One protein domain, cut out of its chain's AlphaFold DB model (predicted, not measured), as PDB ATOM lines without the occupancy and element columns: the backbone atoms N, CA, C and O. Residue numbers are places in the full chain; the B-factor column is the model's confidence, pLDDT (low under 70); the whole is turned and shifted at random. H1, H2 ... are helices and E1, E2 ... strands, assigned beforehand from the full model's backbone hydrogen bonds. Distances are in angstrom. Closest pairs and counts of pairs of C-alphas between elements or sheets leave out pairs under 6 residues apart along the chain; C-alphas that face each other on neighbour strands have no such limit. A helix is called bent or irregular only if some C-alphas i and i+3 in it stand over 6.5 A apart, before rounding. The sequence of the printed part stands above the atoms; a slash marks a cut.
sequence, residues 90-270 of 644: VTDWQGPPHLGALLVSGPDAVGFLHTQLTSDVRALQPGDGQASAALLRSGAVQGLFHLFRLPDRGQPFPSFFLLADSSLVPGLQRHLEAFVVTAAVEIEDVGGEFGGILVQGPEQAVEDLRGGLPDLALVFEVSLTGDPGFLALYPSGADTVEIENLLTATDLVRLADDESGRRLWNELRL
ATOM      1  N   VAL A  90     -15.314 -55.759 -14.590       90.81
ATOM      2  CA  VAL A  90     -14.501 -55.930 -15.785       90.81
ATOM      3  C   VAL A  90     -15.365 -55.710 -17.018       90.81
ATOM      4  O   VAL A  90     -16.530 -56.093 -17.053       90.81
ATOM      5  N   THR A  91     -14.804 -55.086 -18.041       89.00
ATOM      6  CA  THR A  91     -15.492 -54.843 -19.307       89.00
ATOM      7  C   THR A  91     -14.486 -54.849 -20.447       89.00
ATOM      8  O   THR A  91     -13.300 -54.575 -20.233       89.00
ATOM      9  N   ASP A  92     -14.951 -55.173 -21.650       86.69
ATOM     10  CA  ASP A  92     -14.188 -54.844 -22.851       86.69
ATOM     11  C   ASP A  92     -14.066 -53.320 -22.914       86.69
ATOM     12  O   ASP A  92     -15.025 -52.604 -22.624       86.69
ATOM     13  N   TRP A  93     -12.893 -52.805 -23.258       87.12
ATOM     14  CA  TRP A  93     -12.691 -51.363 -23.315       87.12
ATOM     15  C   TRP A  93     -13.574 -50.666 -24.367       87.12
ATOM     16  O   TRP A  93     -13.872 -49.479 -24.212       87.12
ATOM     17  N   GLN A  94     -14.031 -51.404 -25.388       83.88
ATOM     18  CA  GLN A  94     -15.022 -50.949 -26.368       83.88
ATOM     19  C   GLN A  94     -16.476 -51.183 -25.918       83.88
ATOM     20  O   GLN A  94     -17.384 -50.571 -26.482       83.88
ATOM     21  N   GLY A  95     -16.711 -52.012 -24.895       85.19
ATOM     22  CA  GLY A  95     -17.971 -52.047 -24.138       85.19
ATOM     23  C   GLY A  95     -18.048 -50.869 -23.158       85.19
ATOM     24  O   GLY A  95     -17.086 -50.107 -23.080       85.19
ATOM     25  N   PRO A  96     -19.139 -50.681 -22.389       85.75
ATOM     26  CA  PRO A  96     -19.302 -49.527 -21.492       85.75
ATOM     27  C   PRO A  96     -18.051 -49.349 -20.613       85.75
ATOM     28  O   PRO A  96     -17.734 -50.297 -19.888       85.75
ATOM     29  N   PRO A  97     -17.300 -48.222 -20.666       86.94
ATOM     30  CA  PRO A  97     -17.655 -46.873 -21.157       86.94
ATOM     31  C   PRO A  97     -17.656 -46.561 -22.664       86.94
ATOM     32  O   PRO A  97     -17.982 -45.431 -23.008       86.94
ATOM     33  N   HIS A  98     -17.280 -47.481 -23.544       90.38
ATOM     34  CA  HIS A  98     -17.014 -47.256 -24.969       90.38
ATOM     35  C   HIS A  98     -15.833 -46.308 -25.184       90.38
ATOM     36  O   HIS A  98     -15.969 -45.221 -25.751       90.38
ATOM     37  N   LEU A  99     -14.661 -46.707 -24.691       93.56
ATOM     38  CA  LEU A  99     -13.446 -45.911 -24.805       93.56
ATOM     39  C   LEU A  99     -12.896 -45.936 -26.235       93.56
ATOM     40  O   LEU A  99     -13.035 -46.910 -26.969       93.56
ATOM     41  N   GLY A 100     -12.235 -44.845 -26.603       94.12
ATOM     42  CA  GLY A 100     -11.451 -44.711 -27.819       94.12
ATOM     43  C   GLY A 100     -10.119 -44.024 -27.532       94.12
ATOM     44  O   GLY A 100      -9.868 -43.545 -26.419       94.12
ATOM     45  N   ALA A 101      -9.244 -44.002 -28.534       94.12
ATOM     46  CA  ALA A 101      -7.868 -43.577 -28.347       94.12
ATOM     47  C   ALA A 101      -7.304 -42.805 -29.537       94.12
ATOM     48  O   ALA A 101      -7.399 -43.262 -30.672       94.12
ATOM     49  N   LEU A 102      -6.624 -41.693 -29.248       97.00
ATOM     50  CA  LEU A 102      -5.728 -41.038 -30.202       97.00
ATOM     51  C   LEU A 102      -4.272 -41.262 -29.804       97.00
ATOM     52  O   LEU A 102      -3.900 -41.057 -28.644       97.00
ATOM     53  N   LEU A 103      -3.443 -41.621 -30.777       96.25
ATOM     54  CA  LEU A 103      -1.994 -41.588 -30.661       96.25
ATOM     55  C   LEU A 103      -1.490 -40.259 -31.221       96.25
ATOM     56  O   LEU A 103      -1.771 -39.908 -32.362       96.25
ATOM     57  N   VAL A 104      -0.737 -39.519 -30.410       97.06
ATOM     58  CA  VAL A 104      -0.071 -38.282 -30.826       97.06
ATOM     59  C   VAL A 104       1.427 -38.476 -30.696       97.06
ATOM     60  O   VAL A 104       1.927 -38.668 -29.587       97.06
ATOM     61  N   SER A 105       2.153 -38.415 -31.804       95.12
ATOM     62  CA  SER A 105       3.594 -38.671 -31.819       95.12
ATOM     63  C   SER A 105       4.345 -37.648 -32.662       95.12
ATOM     64  O   SER A 105       3.762 -36.964 -33.497       95.12
ATOM     65  N   GLY A 106       5.638 -37.483 -32.399       94.44
ATOM     66  CA  GLY A 106       6.510 -36.610 -33.182       94.44
ATOM     67  C   GLY A 106       7.438 -35.759 -32.317       94.44
ATOM     68  O   GLY A 106       7.209 -35.597 -31.113       94.44
ATOM     69  N   PRO A 107       8.522 -35.212 -32.894       94.44
ATOM     70  CA  PRO A 107       9.523 -34.451 -32.143       94.44
ATOM     71  C   PRO A 107       8.936 -33.216 -31.444       94.44
ATOM     72  O   PRO A 107       9.414 -32.845 -30.371       94.44
ATOM     73  N   ASP A 108       7.867 -32.632 -31.991       96.62
ATOM     74  CA  ASP A 108       7.203 -31.459 -31.418       96.62
ATOM     75  C   ASP A 108       6.011 -31.810 -30.506       96.62
ATOM     76  O   ASP A 108       5.394 -30.903 -29.940       96.62
ATOM     77  N   ALA A 109       5.686 -33.096 -30.306       96.62
ATOM     78  CA  ALA A 109       4.446 -33.530 -29.648       96.62
ATOM     79  C   ALA A 109       4.274 -32.958 -28.229       96.62
ATOM     80  O   ALA A 109       3.194 -32.480 -27.878       96.62
ATOM     81  N   VAL A 110       5.347 -32.921 -27.427       96.62
ATOM     82  CA  VAL A 110       5.318 -32.339 -26.068       96.62
ATOM     83  C   VAL A 110       4.949 -30.857 -26.119       96.62
ATOM     84  O   VAL A 110       4.092 -30.401 -25.363       96.62
ATOM     85  N   GLY A 111       5.614 -30.088 -26.987       96.44
ATOM     86  CA  GLY A 111       5.395 -28.649 -27.116       96.44
ATOM     87  C   GLY A 111       4.005 -28.340 -27.658       96.44
ATOM     88  O   GLY A 111       3.291 -27.520 -27.083       96.44
ATOM     89  N   PHE A 112       3.609 -29.055 -28.709       97.94
ATOM     90  CA  PHE A 112       2.293 -28.973 -29.321       97.94
ATOM     91  C   PHE A 112       1.186 -29.229 -28.291       97.94
ATOM     92  O   PHE A 112       0.438 -28.307 -27.963       97.94
ATOM     93  N   LEU A 113       1.144 -30.414 -27.673       98.12
ATOM     94  CA  LEU A 113       0.113 -30.763 -26.690       98.12
ATOM     95  C   LEU A 113       0.131 -29.836 -25.467       98.12
ATOM     96  O   LEU A 113      -0.930 -29.446 -24.980       98.12
ATOM     97  N   HIS A 114       1.309 -29.408 -24.995       97.75
ATOM     98  CA  HIS A 114       1.400 -28.454 -23.885       97.75
ATOM     99  C   HIS A 114       0.716 -27.118 -24.200       97.75
ATOM    100  O   HIS A 114       0.206 -26.482 -23.282       97.75
ATOM    101  N   THR A 115       0.686 -26.693 -25.463       96.56
ATOM    102  CA  THR A 115      -0.002 -25.458 -25.872       96.56
ATOM    103  C   THR A 115      -1.479 -25.657 -26.189       96.56
ATOM    104  O   THR A 115      -2.224 -24.689 -26.112       96.56
ATOM    105  N   GLN A 116      -1.921 -26.872 -26.524       97.69
ATOM    106  CA  GLN A 116      -3.317 -27.129 -26.910       97.69
ATOM    107  C   GLN A 116      -4.208 -27.589 -25.749       97.69
ATOM    108  O   GLN A 116      -5.411 -27.340 -25.759       97.69
ATOM    109  N   LEU A 117      -3.635 -28.249 -24.743       98.19
ATOM    110  CA  LEU A 117      -4.396 -28.882 -23.662       98.19
ATOM    111  C   LEU A 117      -4.426 -28.038 -22.387       98.19
ATOM    112  O   LEU A 117      -3.642 -27.107 -22.242       98.19
ATOM    113  N   THR A 118      -5.291 -28.359 -21.426       97.88
ATOM    114  CA  THR A 118      -5.407 -27.620 -20.150       97.88
ATOM    115  C   THR A 118      -4.441 -28.083 -19.059       97.88
ATOM    116  O   THR A 118      -4.195 -27.344 -18.106       97.88
ATOM    117  N   SER A 119      -3.873 -29.285 -19.177       95.94
ATOM    118  CA  SER A 119      -2.950 -29.871 -18.193       95.94
ATOM    119  C   SER A 119      -1.475 -29.616 -18.538       95.94
ATOM    120  O   SER A 119      -1.139 -29.206 -19.658       95.94
ATOM    121  N   ASP A 120      -0.562 -29.827 -17.580       96.31
ATOM    122  CA  ASP A 120       0.874 -29.625 -17.801       96.31
ATOM    123  C   ASP A 120       1.525 -30.853 -18.447       96.31
ATOM    124  O   ASP A 120       1.950 -31.794 -17.788       96.31
ATOM    125  N   VAL A 121       1.603 -30.849 -19.777       96.81
ATOM    126  CA  VAL A 121       2.189 -31.962 -20.541       96.81
ATOM    127  C   VAL A 121       3.708 -32.083 -20.352       96.81
ATOM    128  O   VAL A 121       4.256 -33.171 -20.494       96.81
ATOM    129  N   ARG A 122       4.412 -30.999 -19.998       95.62
ATOM    130  CA  ARG A 122       5.879 -31.019 -19.844       95.62
ATOM    131  C   ARG A 122       6.315 -31.694 -18.547       95.62
ATOM    132  O   ARG A 122       7.448 -32.158 -18.466       95.62
ATOM    133  N   ALA A 123       5.426 -31.741 -17.558       92.81
ATOM    134  CA  ALA A 123       5.667 -32.419 -16.292       92.81
ATOM    135  C   ALA A 123       5.622 -33.953 -16.418       92.81
ATOM    136  O   ALA A 123       6.275 -34.634 -15.628       92.81
ATOM    137  N   LEU A 124       4.909 -34.492 -17.420       92.00
ATOM    138  CA  LEU A 124       4.747 -35.935 -17.614       92.00
ATOM    139  C   LEU A 124       6.069 -36.607 -17.996       92.00
ATOM    140  O   LEU A 124       6.645 -36.331 -19.056       92.00
ATOM    141  N   GLN A 125       6.525 -37.540 -17.164       90.88
ATOM    142  CA  GLN A 125       7.610 -38.458 -17.497       90.88
ATOM    143  C   GLN A 125       7.090 -39.629 -18.340       90.88
ATOM    144  O   GLN A 125       5.883 -39.873 -18.387       90.88
ATOM    145  N   PRO A 126       7.965 -40.352 -19.062       88.44
ATOM    146  CA  PRO A 126       7.560 -41.571 -19.753       88.44
ATOM    147  C   PRO A 126       6.915 -42.554 -18.774       88.44
ATOM    148  O   PRO A 126       7.526 -42.932 -17.777       88.44
ATOM    149  N   GLY A 127       5.690 -42.974 -19.076       84.44
ATOM    150  CA  GLY A 127       4.881 -43.810 -18.200       84.44
ATOM    151  C   GLY A 127       3.978 -43.045 -17.233       84.44
ATOM    152  O   GLY A 127       3.246 -43.695 -16.503       84.44
ATOM    153  N   ASP A 128       3.971 -41.714 -17.218       87.81
ATOM    154  CA  ASP A 128       2.989 -40.949 -16.444       87.81
ATOM    155  C   ASP A 128       1.711 -40.703 -17.254       87.81
ATOM    156  O   ASP A 128       1.712 -40.665 -18.488       87.81
ATOM    157  N   GLY A 129       0.618 -40.453 -16.548       90.81
ATOM    158  CA  GLY A 129      -0.639 -39.982 -17.095       90.81
ATOM    159  C   GLY A 129      -1.312 -38.959 -16.190       90.81
ATOM    160  O   GLY A 129      -1.012 -38.832 -15.005       90.81
ATOM    161  N   GLN A 130      -2.246 -38.214 -16.768       92.12
ATOM    162  CA  GLN A 130      -3.039 -37.209 -16.065       92.12
ATOM    163  C   GLN A 130      -4.377 -36.988 -16.770       92.12
ATOM    164  O   GLN A 130      -4.492 -37.203 -17.977       92.12
ATOM    165  N   ALA A 131      -5.381 -36.504 -16.040       93.69
ATOM    166  CA  ALA A 131      -6.581 -35.965 -16.667       93.69
ATOM    167  C   ALA A 131      -6.265 -34.641 -17.388       93.69
ATOM    168  O   ALA A 131      -5.394 -33.867 -16.980       93.69
ATOM    169  N   SER A 132      -6.961 -34.382 -18.490       97.00
ATOM    170  CA  SER A 132      -6.792 -33.183 -19.302       97.00
ATOM    171  C   SER A 132      -8.075 -32.830 -20.050       97.00
ATOM    172  O   SER A 132      -9.041 -33.595 -20.080       97.00
ATOM    173  N   ALA A 133      -8.081 -31.647 -20.651       97.81
ATOM    174  CA  ALA A 133      -9.143 -31.185 -21.523       97.81
ATOM    175  C   ALA A 133      -8.570 -30.458 -22.744       97.81
ATOM    176  O   ALA A 133      -7.509 -29.829 -22.676       97.81
ATOM    177  N   ALA A 134      -9.316 -30.495 -23.846       98.25
ATOM    178  CA  ALA A 134      -9.128 -29.609 -24.993       98.25
ATOM    179  C   ALA A 134     -10.266 -28.585 -25.016       98.25
ATOM    180  O   ALA A 134     -11.430 -28.960 -24.842       98.25
ATOM    181  N   LEU A 135      -9.951 -27.301 -25.213       98.19
ATOM    182  CA  LEU A 135     -10.934 -26.216 -25.172       98.19
ATOM    183  C   LEU A 135     -10.943 -25.394 -26.461       98.19
ATOM    184  O   LEU A 135      -9.927 -25.192 -27.120       98.19
ATOM    185  N   LEU A 136     -12.097 -24.804 -26.760       97.50
ATOM    186  CA  LEU A 136     -12.196 -23.688 -27.691       97.50
ATOM    187  C   LEU A 136     -11.720 -22.388 -27.026       97.50
ATOM    188  O   LEU A 136     -11.697 -22.252 -25.803       97.50
ATOM    189  N   ARG A 137     -11.429 -21.359 -27.835       96.06
ATOM    190  CA  ARG A 137     -11.072 -20.015 -27.328       96.06
ATOM    191  C   ARG A 137     -12.157 -19.390 -26.441       96.06
ATOM    192  O   ARG A 137     -11.845 -18.556 -25.601       96.06
ATOM    193  N   SER A 138     -13.412 -19.811 -26.610       95.25
ATOM    194  CA  SER A 138     -14.545 -19.426 -25.760       95.25
ATOM    195  C   SER A 138     -14.489 -20.021 -24.346       95.25
ATOM    196  O   SER A 138     -15.302 -19.644 -23.508       95.25
ATOM    197  N   GLY A 139     -13.569 -20.952 -24.070       95.38
ATOM    198  CA  GLY A 139     -13.537 -21.747 -22.842       95.38
ATOM    199  C   GLY A 139     -14.483 -22.953 -22.864       95.38
ATOM    200  O   GLY A 139     -14.582 -23.655 -21.857       95.38
ATOM    201  N   ALA A 140     -15.179 -23.195 -23.982       97.25
ATOM    202  CA  ALA A 140     -16.021 -24.374 -24.167       97.25
ATOM    203  C   ALA A 140     -15.182 -25.651 -24.302       97.25
ATOM    204  O   ALA A 140     -14.150 -25.649 -24.973       97.25
ATOM    205  N   VAL A 141     -15.628 -26.730 -23.665       97.81
ATOM    206  CA  VAL A 141     -14.931 -28.017 -23.591       97.81
ATOM    207  C   VAL A 141     -15.154 -28.803 -24.867       97.81
ATOM    208  O   VAL A 141     -16.274 -29.212 -25.138       97.81
ATOM    209  N   GLN A 142     -14.096 -29.063 -25.631       97.44
ATOM    210  CA  GLN A 142     -14.151 -29.955 -26.790       97.44
ATOM    211  C   GLN A 142     -14.096 -31.431 -26.376       97.44
ATOM    212  O   GLN A 142     -14.724 -32.268 -27.017       97.44
ATOM    213  N   GLY A 143     -13.382 -31.744 -25.292       96.69
ATOM    214  CA  GLY A 143     -13.369 -33.072 -24.686       96.69
ATOM    215  C   GLY A 143     -12.624 -33.096 -23.354       96.69
ATOM    216  O   GLY A 143     -11.707 -32.299 -23.146       96.69
ATOM    217  N   LEU A 144     -13.043 -34.008 -22.475       96.12
ATOM    218  CA  LEU A 144     -12.374 -34.393 -21.229       96.12
ATOM    219  C   LEU A 144     -11.820 -35.807 -21.410       96.12
ATOM    220  O   LEU A 144     -12.523 -36.669 -21.936       96.12
ATOM    221  N   PHE A 145     -10.572 -36.037 -21.014       96.50
ATOM    222  CA  PHE A 145      -9.885 -37.300 -21.293       96.50
ATOM    223  C   PHE A 145      -8.667 -37.509 -20.392       96.50
ATOM    224  O   PHE A 145      -8.211 -36.588 -19.711       96.50
ATOM    225  N   HIS A 146      -8.105 -38.714 -20.428       95.75
ATOM    226  CA  HIS A 146      -6.812 -39.011 -19.820       95.75
ATOM    227  C   HIS A 146      -5.711 -38.961 -20.878       95.75
ATOM    228  O   HIS A 146      -5.804 -39.594 -21.926       95.75
ATOM    229  N   LEU A 147      -4.658 -38.201 -20.598       97.06
ATOM    230  CA  LEU A 147      -3.458 -38.130 -21.417       97.06
ATOM    231  C   LEU A 147      -2.351 -38.926 -20.739       97.06
ATOM    232  O   LEU A 147      -1.973 -38.608 -19.612       97.06
ATOM    233  N   PHE A 148      -1.783 -39.887 -21.452       95.25
ATOM    234  CA  PHE A 148      -0.651 -40.669 -20.990       95.25
ATOM    235  C   PHE A 148       0.563 -40.463 -21.882       95.25
ATOM    236  O   PHE A 148       0.446 -40.468 -23.106       95.25
ATOM    237  N   ARG A 149       1.748 -40.326 -21.290       94.00
ATOM    238  CA  ARG A 149       3.009 -40.338 -22.030       94.00
ATOM    239  C   ARG A 149       3.509 -41.772 -22.132       94.00
ATOM    240  O   ARG A 149       3.812 -42.401 -21.119       94.00
ATOM    241  N   LEU A 150       3.620 -42.289 -23.349       89.75
ATOM    242  CA  LEU A 150       4.106 -43.645 -23.572       89.75
ATOM    243  C   LEU A 150       5.598 -43.761 -23.193       89.75
ATOM    244  O   LEU A 150       6.340 -42.783 -23.306       89.75
ATOM    245  N   PRO A 151       6.066 -44.942 -22.748       84.00
ATOM    246  CA  PRO A 151       7.487 -45.181 -22.530       84.00
ATOM    247  C   PRO A 151       8.308 -44.991 -23.816       84.00
ATOM    248  O   PRO A 151       7.941 -45.515 -24.868       84.00
ATOM    249  N   ASP A 152       9.461 -44.325 -23.709       74.69
ATOM    250  CA  ASP A 152      10.379 -44.050 -24.824       74.69
ATOM    251  C   ASP A 152      11.113 -45.353 -25.248       74.69
ATOM    252  O   ASP A 152      12.278 -45.587 -24.926       74.69
ATOM    253  N   ARG A 153      10.417 -46.280 -25.924       69.69
ATOM    254  CA  ARG A 153      10.928 -47.616 -26.317       69.69
ATOM    255  C   ARG A 153      11.823 -47.578 -27.565       69.69
ATOM    256  O   ARG A 153      11.599 -48.314 -28.521       69.69
ATOM    257  N   GLY A 154      12.828 -46.706 -27.573       66.19
ATOM    258  CA  GLY A 154      13.733 -46.530 -28.717       66.19
ATOM    259  C   GLY A 154      13.117 -45.782 -29.903       66.19
ATOM    260  O   GLY A 154      13.735 -45.717 -30.964       66.19
ATOM    261  N   GLN A 155      11.926 -45.200 -29.729       70.06
ATOM    262  CA  GLN A 155      11.384 -44.234 -30.679       70.06
ATOM    263  C   GLN A 155      12.213 -42.940 -30.629       70.06
ATOM    264  O   GLN A 155      12.654 -42.540 -29.549       70.06
ATOM    265  N   PRO A 156      12.440 -42.276 -31.776       79.69
ATOM    266  CA  PRO A 156      13.270 -41.073 -31.838       79.69
ATOM    267  C   PRO A 156      12.597 -39.833 -31.228       79.69
ATOM    268  O   PRO A 156      13.246 -38.800 -31.078       79.69
ATOM    269  N   PHE A 157      11.312 -39.920 -30.885       85.56
ATOM    270  CA  PHE A 157      10.508 -38.818 -30.376       85.56
ATOM    271  C   PHE A 157       9.447 -39.302 -29.374       85.56
ATOM    272  O   PHE A 157       9.134 -40.493 -29.342       85.56
ATOM    273  N   PRO A 158       8.908 -38.392 -28.540       90.00
ATOM    274  CA  PRO A 158       7.873 -38.721 -27.566       90.00
ATOM    275  C   PRO A 158       6.530 -39.042 -28.235       90.00
ATOM    276  O   PRO A 158       6.164 -38.441 -29.247       90.00
ATOM    277  N   SER A 159       5.776 -39.933 -27.591       92.69
ATOM    278  CA  SER A 159       4.449 -40.372 -28.027       92.69
ATOM    279  C   SER A 159       3.468 -40.334 -26.856       92.69
ATOM    280  O   SER A 159       3.815 -40.674 -25.721       92.69
ATOM    281  N   PHE A 160       2.239 -39.909 -27.125       95.62
ATOM    282  CA  PHE A 160       1.183 -39.728 -26.140       95.62
ATOM    283  C   PHE A 160      -0.076 -40.476 -26.552       95.62
ATOM    284  O   PHE A 160      -0.480 -40.435 -27.710       95.62
ATOM    285  N   PHE A 161      -0.706 -41.115 -25.576       94.75
ATOM    286  CA  PHE A 161      -1.963 -41.823 -25.732       94.75
ATOM    287  C   PHE A 161      -3.069 -41.017 -25.059       94.75
ATOM    288  O   PHE A 161      -3.004 -40.734 -23.861       94.75
ATOM    289  N   LEU A 162      -4.066 -40.615 -25.836       96.81
ATOM    290  CA  LEU A 162      -5.193 -39.817 -25.380       96.81
ATOM    291  C   LEU A 162      -6.420 -40.725 -25.312       96.81
ATOM    292  O   LEU A 162      -6.997 -41.069 -26.338       96.81
ATOM    293  N   LEU A 163      -6.783 -41.125 -24.094       95.44
ATOM    294  CA  LEU A 163      -7.887 -42.032 -23.797       95.44
ATOM    295  C   LEU A 163      -9.148 -41.230 -23.462       95.44
ATOM    296  O   LEU A 163      -9.186 -40.525 -22.448       95.44
ATOM    297  N   ALA A 164     -10.176 -41.352 -24.296       95.25
ATOM    298  CA  ALA A 164     -11.426 -40.607 -24.180       95.25
ATOM    299  C   ALA A 164     -12.638 -41.512 -24.432       95.25
ATOM    300  O   ALA A 164     -12.494 -42.659 -24.844       95.25
ATOM    301  N   ASP A 165     -13.839 -40.976 -24.228       95.06
ATOM    302  CA  ASP A 165     -15.053 -41.558 -24.801       95.06
ATOM    303  C   ASP A 165     -14.927 -41.602 -26.337       95.06
ATOM    304  O   ASP A 165     -14.509 -40.620 -26.962       95.06
ATOM    305  N   SER A 166     -15.264 -42.739 -26.946       94.88
ATOM    306  CA  SER A 166     -15.125 -42.968 -28.391       94.88
ATOM    307  C   SER A 166     -15.878 -41.938 -29.240       94.88
ATOM    308  O   SER A 166     -15.397 -41.562 -30.310       94.88
ATOM    309  N   SER A 167     -16.994 -41.388 -28.749       95.38
ATOM    310  CA  SER A 167     -17.753 -40.341 -29.449       95.38
ATOM    311  C   SER A 167     -16.974 -39.028 -29.612       95.38
ATOM    312  O   SER A 167     -17.252 -38.247 -30.527       95.38
ATOM    313  N   LEU A 168     -15.971 -38.779 -28.761       97.00
ATOM    314  CA  LEU A 168     -15.141 -37.575 -28.805       97.00
ATOM    315  C   LEU A 168     -13.969 -37.693 -29.778       97.00
ATOM    316  O   LEU A 168     -13.476 -36.663 -30.241       97.00
ATOM    317  N   VAL A 169     -13.521 -38.911 -30.098       96.88
ATOM    318  CA  VAL A 169     -12.273 -39.168 -30.837       96.88
ATOM    319  C   VAL A 169     -12.232 -38.443 -32.194       96.88
ATOM    320  O   VAL A 169     -11.315 -37.637 -32.389       96.88
ATOM    321  N   PRO A 170     -13.247 -38.546 -33.082       96.81
ATOM    322  CA  PRO A 170     -13.217 -37.847 -34.374       96.81
ATOM    323  C   PRO A 170     -13.280 -36.316 -34.252       96.81
ATOM    324  O   PRO A 170     -12.861 -35.579 -35.149       96.81
ATOM    325  N   GLY A 171     -13.878 -35.803 -33.173       96.69
ATOM    326  CA  GLY A 171     -13.944 -34.370 -32.887       96.69
ATOM    327  C   GLY A 171     -12.617 -33.830 -32.358       96.69
ATOM    328  O   GLY A 171     -12.152 -32.788 -32.819       96.69
ATOM    329  N   LEU A 172     -11.997 -34.556 -31.428       97.88
ATOM    330  CA  LEU A 172     -10.700 -34.227 -30.841       97.88
ATOM    331  C   LEU A 172      -9.577 -34.292 -31.875       97.88
ATOM    332  O   LEU A 172      -8.763 -33.372 -31.915       97.88
ATOM    333  N   GLN A 173      -9.573 -35.309 -32.740       98.00
ATOM    334  CA  GLN A 173      -8.598 -35.425 -33.823       98.00
ATOM    335  C   GLN A 173      -8.648 -34.197 -34.736       98.00
ATOM    336  O   GLN A 173      -7.674 -33.452 -34.807       98.00
ATOM    337  N   ARG A 174      -9.817 -33.907 -35.327       97.62
ATOM    338  CA  ARG A 174     -10.007 -32.731 -36.197       97.62
ATOM    339  C   ARG A 174      -9.655 -31.421 -35.497       97.62
ATOM    340  O   ARG A 174      -9.107 -30.513 -36.120       97.62
ATOM    341  N   HIS A 175      -9.999 -31.299 -34.215       96.94
ATOM    342  CA  HIS A 175      -9.683 -30.114 -33.425       96.94
ATOM    343  C   HIS A 175      -8.173 -29.918 -33.286       96.94
ATOM    344  O   HIS A 175      -7.692 -28.817 -33.528       96.94
ATOM    345  N   LEU A 176      -7.429 -30.963 -32.913       97.56
ATOM    346  CA  LEU A 176      -5.981 -30.887 -32.735       97.56
ATOM    347  C   LEU A 176      -5.257 -30.713 -34.077       97.56
ATOM    348  O   LEU A 176      -4.398 -29.840 -34.190       97.56
ATOM    349  N   GLU A 177      -5.646 -31.459 -35.112       97.38
ATOM    350  CA  GLU A 177      -5.089 -31.348 -36.469       97.38
ATOM    351  C   GLU A 177      -5.191 -29.926 -37.029       97.38
ATOM    352  O   GLU A 177      -4.263 -29.450 -37.680       97.38
ATOM    353  N   ALA A 178      -6.261 -29.190 -36.707       95.81
ATOM    354  CA  ALA A 178      -6.418 -27.796 -37.125       95.81
ATOM    355  C   ALA A 178      -5.314 -26.854 -36.594       95.81
ATOM    356  O   ALA A 178      -5.137 -25.758 -37.129       95.81
ATOM    357  N   PHE A 179      -4.568 -27.259 -35.559       94.56
ATOM    358  CA  PHE A 179      -3.426 -26.518 -35.012       94.56
ATOM    359  C   PHE A 179      -2.066 -27.042 -35.497       94.56
ATOM    360  O   PHE A 179      -1.035 -26.433 -35.193       94.56
ATOM    361  N   VAL A 180      -2.032 -28.136 -36.264       94.50
ATOM    362  CA  VAL A 180      -0.807 -28.670 -36.871       94.50
ATOM    363  C   VAL A 180      -0.490 -27.844 -38.122       94.50
ATOM    364  O   VAL A 180      -0.943 -28.135 -39.222       94.50
ATOM    365  N   VAL A 181       0.259 -26.750 -37.940       89.69
ATOM    366  CA  VAL A 181       0.676 -25.868 -39.051       89.69
ATOM    367  C   VAL A 181       2.118 -26.149 -39.468       89.69
ATOM    368  O   VAL A 181       2.387 -26.475 -40.618       89.69
ATOM    369  N   THR A 182       3.056 -26.014 -38.531       89.12
ATOM    370  CA  THR A 182       4.491 -26.263 -38.761       89.12
ATOM    371  C   THR A 182       5.079 -27.279 -37.789       89.12
ATOM    372  O   THR A 182       6.271 -27.556 -37.861       89.12
ATOM    373  N   ALA A 183       4.278 -27.771 -36.840       92.81
ATOM    374  CA  ALA A 183       4.725 -28.745 -35.858       92.81
ATOM    375  C   ALA A 183       4.871 -30.113 -36.531       92.81
ATOM    376  O   ALA A 183       3.949 -30.570 -37.204       92.81
ATOM    377  N   ALA A 184       6.007 -30.768 -36.328       94.75
ATOM    378  CA  ALA A 184       6.213 -32.148 -36.738       94.75
ATOM    379  C   ALA A 184       5.528 -33.076 -35.720       94.75
ATOM    380  O   ALA A 184       6.150 -33.545 -34.761       94.75
ATOM    381  N   VAL A 185       4.218 -33.257 -35.908       96.62
ATOM    382  CA  VAL A 185       3.334 -34.091 -35.085       96.62
ATOM    383  C   VAL A 185       2.374 -34.860 -35.987       96.62
ATOM    384  O   VAL A 185       1.788 -34.285 -36.901       96.62
ATOM    385  N   GLU A 186       2.188 -36.136 -35.684       95.12
ATOM    386  CA  GLU A 186       1.197 -37.025 -36.283       95.12
ATOM    387  C   GLU A 186       0.125 -37.353 -35.236       95.12
ATOM    388  O   GLU A 186       0.432 -37.516 -34.049       95.12
ATOM    389  N   ILE A 187      -1.136 -37.390 -35.670       97.06
ATOM    390  CA  ILE A 187      -2.310 -37.640 -34.829       97.06
ATOM    391  C   ILE A 187      -3.137 -38.721 -35.514       97.06
ATOM    392  O   ILE A 187      -3.610 -38.515 -36.628       97.06
ATOM    393  N   GLU A 188      -3.315 -39.856 -34.849       96.25
ATOM    394  CA  GLU A 188      -3.959 -41.035 -35.430       96.25
ATOM    395  C   GLU A 188      -5.009 -41.609 -34.476       96.25
ATOM    396  O   GLU A 188      -4.770 -41.711 -33.270       96.25
ATOM    397  N   ASP A 189      -6.166 -42.003 -35.011       94.56
ATOM    398  CA  ASP A 189      -7.126 -42.848 -34.296       94.56
ATOM    399  C   ASP A 189      -6.658 -44.298 -34.357       94.56
ATOM    400  O   ASP A 189      -6.696 -44.942 -35.406       94.56
ATOM    401  N   VAL A 190      -6.207 -44.791 -33.208       91.56
ATOM    402  CA  VAL A 190      -5.642 -46.133 -33.055       91.56
ATOM    403  C   VAL A 190      -6.593 -47.068 -32.315       91.56
ATOM    404  O   VAL A 190      -6.230 -48.197 -31.992       91.56
ATOM    405  N   GLY A 191      -7.824 -46.635 -32.014       84.62
ATOM    406  CA  GLY A 191      -8.740 -47.437 -31.204       84.62
ATOM    407  C   GLY A 191      -9.129 -48.766 -31.855       84.62
ATOM    408  O   GLY A 191      -9.293 -49.771 -31.172       84.62
ATOM    409  N   GLY A 192      -9.195 -48.823 -33.185       82.94
ATOM    410  CA  GLY A 192      -9.475 -50.067 -33.909       82.94
ATOM    411  C   GLY A 192      -8.333 -51.095 -33.884       82.94
ATOM    412  O   GLY A 192      -8.546 -52.253 -34.240       82.94
ATOM    413  N   GLU A 193      -7.127 -50.697 -33.472       85.31
ATOM    414  CA  GLU A 193      -5.933 -51.551 -33.522       85.31
ATOM    415  C   GLU A 193      -5.773 -52.444 -32.286       85.31
ATOM    416  O   GLU A 193      -4.970 -53.385 -32.293       85.31
ATOM    417  N   PHE A 194      -6.550 -52.184 -31.230       83.88
ATOM    418  CA  PHE A 194      -6.412 -52.846 -29.938       83.88
ATOM    419  C   PHE A 194      -7.663 -53.622 -29.536       83.88
ATOM    420  O   PHE A 194      -8.785 -53.118 -29.581       83.88
ATOM    421  N   GLY A 195      -7.435 -54.834 -29.031       84.94
ATOM    422  CA  GLY A 195      -8.323 -55.412 -28.029       84.94
ATOM    423  C   GLY A 195      -7.938 -54.880 -26.650       84.94
ATOM    424  O   GLY A 195      -6.800 -54.450 -26.433       84.94
ATOM    425  N   GLY A 196      -8.862 -54.907 -25.697       87.31
ATOM    426  CA  GLY A 196      -8.536 -54.422 -24.368       87.31
ATOM    427  C   GLY A 196      -9.571 -54.736 -23.312       87.31
ATOM    428  O   GLY A 196     -10.749 -54.913 -23.602       87.31
ATOM    429  N   ILE A 197      -9.105 -54.764 -22.069       89.31
ATOM    430  CA  ILE A 197      -9.955 -54.939 -20.896       89.31
ATOM    431  C   ILE A 197      -9.772 -53.772 -19.937       89.31
ATOM    432  O   ILE A 197      -8.651 -53.364 -19.627       89.31
ATOM    433  N   LEU A 198     -10.884 -53.250 -19.442       91.50
ATOM    434  CA  LEU A 198     -10.918 -52.304 -18.340       91.50
ATOM    435  C   LEU A 198     -11.319 -53.060 -17.073       91.50
ATOM    436  O   LEU A 198     -12.337 -53.747 -17.043       91.50
ATOM    437  N   VAL A 199     -10.519 -52.903 -16.024       92.06
ATOM    438  CA  VAL A 199     -10.733 -53.504 -14.706       92.06
ATOM    439  C   VAL A 199     -10.812 -52.391 -13.671       92.06
ATOM    440  O   VAL A 199      -9.960 -51.501 -13.652       92.06
ATOM    441  N   GLN A 200     -11.821 -52.440 -12.802       91.50
ATOM    442  CA  GLN A 200     -11.996 -51.517 -11.677       91.50
ATOM    443  C   GLN A 200     -12.401 -52.312 -10.434       91.50
ATOM    444  O   GLN A 200     -13.289 -53.158 -10.514       91.50
ATOM    445  N   GLY A 201     -11.785 -52.063  -9.285       89.00
ATOM    446  CA  GLY A 201     -12.103 -52.786  -8.059       89.00
ATOM    447  C   GLY A 201     -11.054 -52.618  -6.961       89.00
ATOM    448  O   GLY A 201     -10.187 -51.752  -7.054       89.00
ATOM    449  N   PRO A 202     -11.094 -53.458  -5.912       81.19
ATOM    450  CA  PRO A 202     -10.172 -53.362  -4.794       81.19
ATOM    451  C   PRO A 202      -8.743 -53.604  -5.269       81.19
ATOM    452  O   PRO A 202      -8.510 -54.519  -6.063       81.19
ATOM    453  N   GLU A 203      -7.792 -52.856  -4.714       81.88
ATOM    454  CA  GLU A 203      -6.376 -52.873  -5.104       81.88
ATOM    455  C   GLU A 203      -5.820 -54.295  -5.261       81.88
ATOM    456  O   GLU A 203      -5.300 -54.634  -6.316       81.88
ATOM    457  N   GLN A 204      -6.057 -55.187  -4.292       80.50
ATOM    458  CA  GLN A 204      -5.581 -56.573  -4.379       80.50
ATOM    459  C   GLN A 204      -6.145 -57.343  -5.587       80.50
ATOM    460  O   GLN A 204      -5.427 -58.121  -6.202       80.50
ATOM    461  N   ALA A 205      -7.430 -57.170  -5.919       80.88
ATOM    462  CA  ALA A 205      -8.031 -57.859  -7.066       80.88
ATOM    463  C   ALA A 205      -7.463 -57.319  -8.387       80.88
ATOM    464  O   ALA A 205      -7.198 -58.083  -9.316       80.88
ATOM    465  N   VAL A 206      -7.235 -56.006  -8.436       84.56
ATOM    466  CA  VAL A 206      -6.604 -55.314  -9.561       84.56
ATOM    467  C   VAL A 206      -5.153 -55.781  -9.732       84.56
ATOM    468  O   VAL A 206      -4.744 -56.104 -10.845       84.56
ATOM    469  N   GLU A 207      -4.378 -55.885  -8.651       84.75
ATOM    470  CA  GLU A 207      -2.999 -56.382  -8.673       84.75
ATOM    471  C   GLU A 207      -2.902 -57.855  -9.085       84.75
ATOM    472  O   GLU A 207      -2.053 -58.201  -9.911       84.75
ATOM    473  N   ASP A 208      -3.773 -58.715  -8.545       82.00
ATOM    474  CA  ASP A 208      -3.815 -60.144  -8.870       82.00
ATOM    475  C   ASP A 208      -4.062 -60.347 -10.376       82.00
ATOM    476  O   ASP A 208      -3.361 -61.129 -11.026       82.00
ATOM    477  N   LEU A 209      -5.016 -59.600 -10.946       83.19
ATOM    478  CA  LEU A 209      -5.302 -59.612 -12.382       83.19
ATOM    479  C   LEU A 209      -4.143 -59.053 -13.202       83.19
ATOM    480  O   LEU A 209      -3.725 -59.671 -14.181       83.19
ATOM    481  N   ARG A 210      -3.584 -57.913 -12.787       84.06
ATOM    482  CA  ARG A 210      -2.455 -57.279 -13.472       84.06
ATOM    483  C   ARG A 210      -1.240 -58.203 -13.539       84.06
ATOM    484  O   ARG A 210      -0.570 -58.256 -14.566       84.06
ATOM    485  N   GLY A 211      -0.960 -58.939 -12.464       80.31
ATOM    486  CA  GLY A 211       0.149 -59.892 -12.395       80.31
ATOM    487  C   GLY A 211       0.011 -61.093 -13.336       80.31
ATOM    488  O   GLY A 211       1.012 -61.760 -13.597       80.31
ATOM    489  N   GLY A 212      -1.200 -61.363 -13.834       76.69
ATOM    490  CA  GLY A 212      -1.485 -62.415 -14.808       76.69
ATOM    491  C   GLY A 212      -1.523 -61.948 -16.266       76.69
ATOM    492  O   GLY A 212      -1.612 -62.792 -17.152       76.69
ATOM    493  N   LEU A 213      -1.460 -60.639 -16.538       80.31
ATOM    494  CA  LEU A 213      -1.560 -60.123 -17.905       80.31
ATOM    495  C   LEU A 213      -0.382 -60.577 -18.787       80.31
ATOM    496  O   LEU A 213       0.747 -60.694 -18.296       80.31
ATOM    497  N   PRO A 214      -0.613 -60.778 -20.098       72.56
ATOM    498  CA  PRO A 214       0.446 -61.154 -21.024       72.56
ATOM    499  C   PRO A 214       1.509 -60.054 -21.138       72.56
ATOM    500  O   PRO A 214       1.203 -58.862 -21.096       72.56
ATOM    501  N   ASP A 215       2.761 -60.456 -21.383       70.69
ATOM    502  CA  ASP A 215       3.916 -59.543 -21.464       70.69
ATOM    503  C   ASP A 215       3.773 -58.440 -22.534       70.69
ATOM    504  O   ASP A 215       4.447 -57.410 -22.476       70.69
ATOM    505  N   LEU A 216       2.913 -58.668 -23.529       71.06
ATOM    506  CA  LEU A 216       2.643 -57.740 -24.623       71.06
ATOM    507  C   LEU A 216       1.653 -56.626 -24.244       71.06
ATOM    508  O   LEU A 216       1.577 -55.647 -24.978       71.06
ATOM    509  N   ALA A 217       0.925 -56.726 -23.131       80.19
ATOM    510  CA  ALA A 217      -0.084 -55.733 -22.775       80.19
ATOM    511  C   ALA A 217       0.526 -54.364 -22.406       80.19
ATOM    512  O   ALA A 217       1.514 -54.270 -21.670       80.19
ATOM    513  N   LEU A 218      -0.102 -53.288 -22.883       85.25
ATOM    514  CA  LEU A 218       0.088 -51.927 -22.384       85.25
ATOM    515  C   LEU A 218      -0.932 -51.675 -21.277       85.25
ATOM    516  O   LEU A 218      -2.132 -51.708 -21.531       85.25
ATOM    517  N   VAL A 219      -0.460 -51.439 -20.054       88.69
ATOM    518  CA  VAL A 219      -1.329 -51.291 -18.879       88.69
ATOM    519  C   VAL A 219      -1.334 -49.844 -18.420       88.69
ATOM    520  O   VAL A 219      -0.298 -49.357 -17.982       88.69
ATOM    521  N   PHE A 220      -2.493 -49.197 -18.487       88.44
ATOM    522  CA  PHE A 220      -2.757 -47.823 -18.074       88.44
ATOM    523  C   PHE A 220      -3.519 -47.833 -16.746       88.44
ATOM    524  O   PHE A 220      -4.662 -48.277 -16.695       88.44
ATOM    525  N   GLU A 221      -2.920 -47.359 -15.661       90.12
ATOM    526  CA  GLU A 221      -3.606 -47.168 -14.383       90.12
ATOM    527  C   GLU A 221      -4.601 -46.017 -14.511       90.12
ATOM    528  O   GLU A 221      -4.226 -44.892 -14.846       90.12
ATOM    529  N   VAL A 222      -5.878 -46.304 -14.268       89.06
ATOM    530  CA  VAL A 222      -6.955 -45.323 -14.389       89.06
ATOM    531  C   VAL A 222      -8.103 -45.700 -13.460       89.06
ATOM    532  O   VAL A 222      -8.510 -46.861 -13.405       89.06
ATOM    533  N   SER A 223      -8.638 -44.719 -12.734       89.56
ATOM    534  CA  SER A 223      -9.832 -44.878 -11.899       89.56
ATOM    535  C   SER A 223     -11.009 -44.156 -12.542       89.56
ATOM    536  O   SER A 223     -11.057 -42.927 -12.587       89.56
ATOM    537  N   LEU A 224     -11.974 -44.928 -13.039       91.06
ATOM    538  CA  LEU A 224     -13.181 -44.398 -13.678       91.06
ATOM    539  C   LEU A 224     -14.452 -44.634 -12.850       91.06
ATOM    540  O   LEU A 224     -15.526 -44.164 -13.208       91.06
ATOM    541  N   THR A 225     -14.335 -45.350 -11.734       91.38
ATOM    542  CA  THR A 225     -15.464 -45.694 -10.849       91.38
ATOM    543  C   THR A 225     -15.257 -45.229  -9.407       91.38
ATOM    544  O   THR A 225     -16.104 -45.487  -8.554       91.38
ATOM    545  N   GLY A 226     -14.145 -44.539  -9.129       86.88
ATOM    546  CA  GLY A 226     -13.707 -44.184  -7.779       86.88
ATOM    547  C   GLY A 226     -12.907 -45.294  -7.090       86.88
ATOM    548  O   GLY A 226     -12.242 -45.015  -6.097       86.88
ATOM    549  N   ASP A 227     -12.932 -46.519  -7.625       87.62
ATOM    550  CA  ASP A 227     -12.064 -47.626  -7.218       87.62
ATOM    551  C   ASP A 227     -10.737 -47.619  -8.007       87.62
ATOM    552  O   ASP A 227     -10.691 -47.106  -9.134       87.62
ATOM    553  N   PRO A 228      -9.655 -48.216  -7.473       88.06
ATOM    554  CA  PRO A 228      -8.456 -48.527  -8.241       88.06
ATOM    555  C   PRO A 228      -8.776 -49.336  -9.502       88.06
ATOM    556  O   PRO A 228      -9.716 -50.130  -9.545       88.06
ATOM    557  N   GLY A 229      -7.965 -49.175 -10.542       90.19
ATOM    558  CA  GLY A 229      -8.194 -49.898 -11.783       90.19
ATOM    559  C   GLY A 229      -7.117 -49.692 -12.830       90.19
ATOM    560  O   GLY A 229      -6.184 -48.899 -12.667       90.19
ATOM    561  N   PHE A 230      -7.240 -50.443 -13.918       91.62
ATOM    562  CA  PHE A 230      -6.410 -50.270 -15.099       91.62
ATOM    563  C   PHE A 230      -7.190 -50.573 -16.377       91.62
ATOM    564  O   PHE A 230      -8.126 -51.371 -16.378       91.62
ATOM    565  N   LEU A 231      -6.742 -49.975 -17.473       92.19
ATOM    566  CA  LEU A 231      -7.019 -50.403 -18.835       92.19
ATOM    567  C   LEU A 231      -5.801 -51.179 -19.344       92.19
ATOM    568  O   LEU A 231      -4.687 -50.667 -19.296       92.19
ATOM    569  N   ALA A 232      -5.988 -52.405 -19.820       90.06
ATOM    570  CA  ALA A 232      -4.944 -53.172 -20.487       90.06
ATOM    571  C   ALA A 232      -5.292 -53.306 -21.968       90.06
ATOM    572  O   ALA A 232      -6.325 -53.881 -22.297       90.06
ATOM    573  N   LEU A 233      -4.424 -52.795 -22.839       88.50
ATOM    574  CA  LEU A 233      -4.549 -52.902 -24.291       88.50
ATOM    575  C   LEU A 233      -3.541 -53.908 -24.842       88.50
ATOM    576  O   LEU A 233      -2.390 -53.961 -24.404       88.50
ATOM    577  N   TYR A 234      -3.962 -54.688 -25.826       84.44
ATOM    578  CA  TYR A 234      -3.155 -55.683 -26.527       84.44
ATOM    579  C   TYR A 234      -3.495 -55.658 -28.023       84.44
ATOM    580  O   TYR A 234      -4.563 -55.164 -28.394       84.44
ATOM    581  N   PRO A 235      -2.600 -56.133 -28.913       79.69
ATOM    582  CA  PRO A 235      -2.831 -56.001 -30.344       79.69
ATOM    583  C   PRO A 235      -4.079 -56.787 -30.741       79.69
ATOM    584  O   PRO A 235      -4.320 -57.884 -30.225       79.69
ATOM    585  N   SER A 236      -4.864 -56.230 -31.659       75.06
ATOM    586  CA  SER A 236      -6.030 -56.921 -32.204       75.06
ATOM    587  C   SER A 236      -5.628 -58.290 -32.772       75.06
ATOM    588  O   SER A 236      -4.608 -58.428 -33.451       75.06
ATOM    589  N   GLY A 237      -6.401 -59.327 -32.438       70.12
ATOM    590  CA  GLY A 237      -6.112 -60.716 -32.814       70.12
ATOM    591  C   GLY A 237      -5.129 -61.466 -31.905       70.12
ATOM    592  O   GLY A 237      -4.793 -62.610 -32.211       70.12
ATOM    593  N   ALA A 238      -4.670 -60.872 -30.797       73.38
ATOM    594  CA  ALA A 238      -3.940 -61.609 -29.766       73.38
ATOM    595  C   ALA A 238      -4.807 -62.719 -29.141       73.38
ATOM    596  O   ALA A 238      -6.020 -62.570 -29.004       73.38
ATOM    597  N   ASP A 239      -4.175 -63.825 -28.737       70.19
ATOM    598  CA  ASP A 239      -4.853 -64.900 -28.008       70.19
ATOM    599  C   ASP A 239      -5.254 -64.412 -26.606       70.19
ATOM    600  O   ASP A 239      -4.400 -64.083 -25.778       70.19
ATOM    601  N   THR A 240      -6.561 -64.343 -26.352       72.50
ATOM    602  CA  THR A 240      -7.140 -63.859 -25.094       72.50
ATOM    603  C   THR A 240      -7.523 -64.983 -24.134       72.50
ATOM    604  O   THR A 240      -8.046 -64.693 -23.061       72.50
ATOM    605  N   VAL A 241      -7.243 -66.257 -24.445       73.19
ATOM    606  CA  VAL A 241      -7.654 -67.396 -23.600       73.19
ATOM    607  C   VAL A 241      -7.109 -67.280 -22.174       73.19
ATOM    608  O   VAL A 241      -7.827 -67.545 -21.211       73.19
ATOM    609  N   GLU A 242      -5.853 -66.859 -22.005       71.06
ATOM    610  CA  GLU A 242      -5.272 -66.643 -20.670       71.06
ATOM    611  C   GLU A 242      -5.969 -65.502 -19.917       71.06
ATOM    612  O   GLU A 242      -6.226 -65.630 -18.720       71.06
ATOM    613  N   ILE A 243      -6.341 -64.431 -20.624       72.25
ATOM    614  CA  ILE A 243      -7.073 -63.293 -20.059       72.25
ATOM    615  C   ILE A 243      -8.468 -63.746 -19.617       72.25
ATOM    616  O   ILE A 243      -8.829 -63.549 -18.462       72.25
ATOM    617  N   GLU A 244      -9.223 -64.433 -20.473       76.25
ATOM    618  CA  GLU A 244     -10.563 -64.929 -20.133       76.25
ATOM    619  C   GLU A 244     -10.537 -65.934 -18.970       76.25
ATOM    620  O   GLU A 244     -11.400 -65.900 -18.088       76.25
ATOM    621  N   ASN A 245      -9.510 -66.786 -18.892       73.62
ATOM    622  CA  ASN A 245      -9.313 -67.683 -17.751       73.62
ATOM    623  C   ASN A 245      -9.064 -66.914 -16.445       73.62
ATOM    624  O   ASN A 245      -9.608 -67.284 -15.400       73.62
ATOM    625  N   LEU A 246      -8.261 -65.843 -16.493       73.62
ATOM    626  CA  LEU A 246      -8.028 -64.970 -15.341       73.62
ATOM    627  C   LEU A 246      -9.320 -64.283 -14.908       73.62
ATOM    628  O   LEU A 246      -9.661 -64.341 -13.728       73.62
ATOM    629  N   LEU A 247     -10.069 -63.708 -15.853       73.94
ATOM    630  CA  LEU A 247     -11.341 -63.041 -15.578       73.94
ATOM    631  C   LEU A 247     -12.359 -64.003 -14.953       73.94
ATOM    632  O   LEU A 247     -12.958 -63.679 -13.927       73.94
ATOM    633  N   THR A 248     -12.467 -65.227 -15.479       74.31
ATOM    634  CA  THR A 248     -13.366 -66.280 -14.965       74.31
ATOM    635  C   THR A 248     -13.032 -66.709 -13.528       74.31
ATOM    636  O   THR A 248     -13.905 -67.166 -12.777       74.31
ATOM    637  N   ALA A 249     -11.766 -66.578 -13.122       73.19
ATOM    638  CA  ALA A 249     -11.303 -66.919 -11.779       73.19
ATOM    639  C   ALA A 249     -11.594 -65.826 -10.732       73.19
ATOM    640  O   ALA A 249     -11.474 -66.103  -9.524       73.19
ATOM    641  N   THR A 250     -11.978 -64.623 -11.175       76.69
ATOM    642  CA  THR A 250     -12.331 -63.491 -10.311       76.69
ATOM    643  C   THR A 250     -13.799 -63.504  -9.885       76.69
ATOM    644  O   THR A 250     -14.610 -64.311 -10.342       76.69
ATOM    645  N   ASP A 251     -14.116 -62.632  -8.937       76.31
ATOM    646  CA  ASP A 251     -15.459 -62.308  -8.462       76.31
ATOM    647  C   ASP A 251     -15.924 -60.920  -8.944       76.31
ATOM    648  O   ASP A 251     -16.844 -60.347  -8.368       76.31
ATOM    649  N   LEU A 252     -15.277 -60.369  -9.979       84.50
ATOM    650  CA  LEU A 252     -15.683 -59.103 -10.587       84.50
ATOM    651  C   LEU A 252     -16.898 -59.312 -11.497       84.50
ATOM    652  O   LEU A 252     -17.018 -60.345 -12.157       84.50
ATOM    653  N   VAL A 253     -17.776 -58.311 -11.551       86.50
ATOM    654  CA  VAL A 253     -18.955 -58.318 -12.429       86.50
ATOM    655  C   VAL A 253     -18.523 -57.980 -13.849       86.50
ATOM    656  O   VAL A 253     -17.836 -56.977 -14.059       86.50
ATOM    657  N   ARG A 254     -18.931 -58.778 -14.839       86.50
ATOM    658  CA  ARG A 254     -18.672 -58.448 -16.244       86.50
ATOM    659  C   ARG A 254     -19.747 -57.483 -16.733       86.50
ATOM    660  O   ARG A 254     -20.930 -57.781 -16.615       86.50
ATOM    661  N   LEU A 255     -19.365 -56.325 -17.268       86.19
ATOM    662  CA  LEU A 255     -20.333 -55.453 -17.932       86.19
ATOM    663  C   LEU A 255     -20.585 -55.976 -19.343       86.19
ATOM    664  O   LEU A 255     -19.668 -56.047 -20.163       86.19
ATOM    665  N   ALA A 256     -21.833 -56.339 -19.611       81.69
ATOM    666  CA  ALA A 256     -22.303 -56.612 -20.956       81.69
ATOM    667  C   ALA A 256     -22.537 -55.296 -21.717       81.69
ATOM    668  O   ALA A 256     -22.841 -54.260 -21.122       81.69
ATOM    669  N   ASP A 257     -22.422 -55.328 -23.045       84.12
ATOM    670  CA  ASP A 257     -22.781 -54.182 -23.888       84.12
ATOM    671  C   ASP A 257     -24.295 -54.123 -24.165       84.12
ATOM    672  O   ASP A 257     -24.786 -54.095 -25.297       84.12
ATOM    673  N   ASP A 258     -25.067 -54.109 -23.090       84.38
ATOM    674  CA  ASP A 258     -26.518 -54.006 -23.106       84.38
ATOM    675  C   ASP A 258     -27.001 -52.924 -22.131       84.38
ATOM    676  O   ASP A 258     -26.231 -52.123 -21.593       84.38
ATOM    677  N   GLU A 259     -28.317 -52.827 -21.962       85.62
ATOM    678  CA  GLU A 259     -28.915 -51.833 -21.076       85.62
ATOM    679  C   GLU A 259     -28.490 -52.026 -19.615       85.62
ATOM    680  O   GLU A 259     -28.262 -51.037 -18.916       85.62
ATOM    681  N   SER A 260     -28.311 -53.273 -19.171       85.12
ATOM    682  CA  SER A 260     -27.914 -53.598 -17.802       85.12
ATOM    683  C   SER A 260     -26.486 -53.121 -17.516       85.12
ATOM    684  O   SER A 260     -26.250 -52.415 -16.528       85.12
ATOM    685  N   GLY A 261     -25.545 -53.399 -18.424       87.44
ATOM    686  CA  GLY A 261     -24.157 -52.970 -18.291       87.44
ATOM    687  C   GLY A 261     -24.001 -51.457 -18.419       87.44
ATOM    688  O   GLY A 261     -23.285 -50.845 -17.624       87.44
ATOM    689  N   ARG A 262     -24.736 -50.814 -19.340       88.94
ATOM    690  CA  ARG A 262     -24.757 -49.343 -19.469       88.94
ATOM    691  C   ARG A 262     -25.362 -48.658 -18.247       88.94
ATOM    692  O   ARG A 262     -24.863 -47.612 -17.825       88.94
ATOM    693  N   ARG A 263     -26.412 -49.234 -17.657       88.62
ATOM    694  CA  ARG A 263     -27.006 -48.730 -16.416       88.62
ATOM    695  C   ARG A 263     -26.017 -48.831 -15.262       88.62
ATOM    696  O   ARG A 263     -25.787 -47.828 -14.590       88.62
ATOM    697  N   LEU A 264     -25.407 -49.999 -15.063       89.81
ATOM    698  CA  LEU A 264     -24.431 -50.189 -13.996       89.81
ATOM    699  C   LEU A 264     -23.220 -49.265 -14.181       89.81
ATOM    700  O   LEU A 264     -22.793 -48.603 -13.238       89.81
ATOM    701  N   TRP A 265     -22.711 -49.134 -15.407       93.06
ATOM    702  CA  TRP A 265     -21.667 -48.161 -15.718       93.06
ATOM    703  C   TRP A 265     -22.068 -46.737 -15.310       93.06
ATOM    704  O   TRP A 265     -21.299 -46.038 -14.647       93.06
ATOM    705  N   ASN A 266     -23.290 -46.321 -15.658       92.62
ATOM    706  CA  ASN A 266     -23.819 -45.011 -15.306       92.62
ATOM    707  C   ASN A 266     -23.884 -44.792 -13.785       92.62
ATOM    708  O   ASN A 266     -23.523 -43.712 -13.331       92.62
ATOM    709  N   GLU A 267     -24.295 -45.791 -13.003       91.69
ATOM    710  CA  GLU A 267     -24.311 -45.726 -11.533       91.69
ATOM    711  C   GLU A 267     -22.889 -45.538 -10.968       91.69
ATOM    712  O   GLU A 267     -22.631 -44.598 -10.215       91.69
ATOM    713  N   LEU A 268     -21.926 -46.359 -11.404       93.06
ATOM    714  CA  LEU A 268     -20.555 -46.330 -10.879       93.06
ATOM    715  C   LEU A 268     -19.805 -45.039 -11.237       93.06
ATOM    716  O   LEU A 268     -19.090 -44.482 -10.400       93.06
ATOM    717  N   ARG A 269     -19.961 -44.544 -12.470       93.62
ATOM    718  CA  ARG A 269     -19.316 -43.297 -12.911       93.62
ATOM    719  C   ARG A 269     -19.961 -42.065 -12.274       93.62
ATOM    720  O   ARG A 269     -19.260 -41.080 -12.042       93.62
ATOM    721  N   LEU A 270     -21.275 -42.103 -12.000       93.31
ATOM    722  CA  LEU A 270     -21.978 -41.040 -11.276       93.31
ATOM    723  C   LEU A 270     -21.395 -40.905  -9.880       93.31
ATOM    724  O   LEU A 270     -20.997 -39.807  -9.501       93.31
TER     725      LEU A 270
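What this domain is: This is residues 90 to 270 of the 644 residues of an uncharacterized protein of bacterium CG_4_9_14_3_um_filter_65_15 (UniProt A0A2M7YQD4). Two sheet-built lobes sit end to end: one is a twisted five-stranded sheet that curls round helix H2, with H1 on the same face, and the other is a flatter four-stranded sheet with H3 over one face and H4 grazing it. H5, at the end of the printed part, is on neither sheet. The printed part has 181 residues, with five named helices and nine named strands in the order E1 E2 H1 E3 E4 E5 H2 E6 E7 H3 E8 E9 H4 H5. The sheets, E3 E4 E5 E2 E6 and E1 E7 E9 E8, are both antiparallel throughout, and the class is mixed, helices and strands. The whole is compact, with a radius of gyration of the C-alphas of 16.7 A and spans of 51 by 38 by 28 A.

Where its parts are: Find C-alpha 90 at (-14.501, -55.930, -15.785), where E1, residues 90 to 92, begins. E2, residues 99 to 105, then runs 19.8 A, and H1 takes residues 109 to 116. Look next for E3, residues 128 to 135, 22.1 A long, which bends by 53 degrees at residue 131. E4, residues 141 to 149, is 21.8 A long and bends by 57 degrees at residue 144. E5, residues 159 to 165, is 19.8 A long, and H2, residues 166 to 177, follows at once from C-alpha 166 at (-15.125, -42.968, -28.391) and spans 17.3 A. H2 is irregular: C-alphas 167 and 170 are 7.1 A apart. E6 is residues 186 to 189, E7 residues 194 to 200, 19.1 A, H3 residues 203 to 210, E8 residues 218 to 221, and E9 residues 229 to 235, 20.3 A. H4, residues 241 to 249, spans 12.4 A, and H5, residues 259 to 270, spans 16.1 A and ends at C-alpha 270, (-21.978, -41.040, -11.276).

How they stand to each other: Start with the five-stranded sheet, whose edge strands are E3 and E6. E3, E4 and E5 form a meander, each strand the antiparallel neighbour of the one before, in two hairpins; look for N 130 and O 147 at 2.9 A, and N 148 and O 161 at 2.8 A. E5 and E2 bring N 102 and O 162 to 3.0 A, and E2 and E6 bring N 103 and O 188 to 2.8 A. The sheet curls round H2, where the C-alphas of Gly 100 and Ser 166, the closest of E2 and H2, are 4.1 A apart. H1 is on the same face, at a height over the sheet of 7.7 A and over none of its strands; these are two layers, helices on one face of a sheet. H1 and H2 are close but not clearly touching, Gln 116 and Leu 176 having the closest C-alphas at 7.4 A, and stand about perpendicular at 82 degrees. E5, H2 and E6 make a split strand-helix-strand unit, two strands running the same way with E2 between them, and its crossover is right-handed; E7, H3 and E8 make another, also right-handed, with E9 between. In the second sheet, N 91 and O 198 of E1 and E7 are 3.0 A apart, N 197 and O 232 of E7 and E9 2.9 A, and N 220 and O 231 of the hairpin E8 and E9 2.8 A. H3 is on this sheet at a height of 8.7 A, over E9 and only just over E7, with 3 of its C-alphas on E7; it runs along the strands, at 0 degrees to E9 on the local plane. H4 only grazes the sheet, with residues 243 to 247. H3 and H4 are close but not clearly touching, Leu 209 and Leu 246 having the closest C-alphas at 6.7 A. H5 touches no helix. Every O i to N i+4 pair is within hydrogen-bond range in H1, H3, H4 and H5; in H2 it is 6 of 8.

The domain as a whole: The C-alphas of Thr 182 and Ala 249, the two farthest apart, are 51.3 A from each other. The printed part has no cut, and its one long link, 11 residues, joins H1 to E3. Mean pLDDT of the printed part is 88.9, and look at residues 153 to 154 for the values under 70.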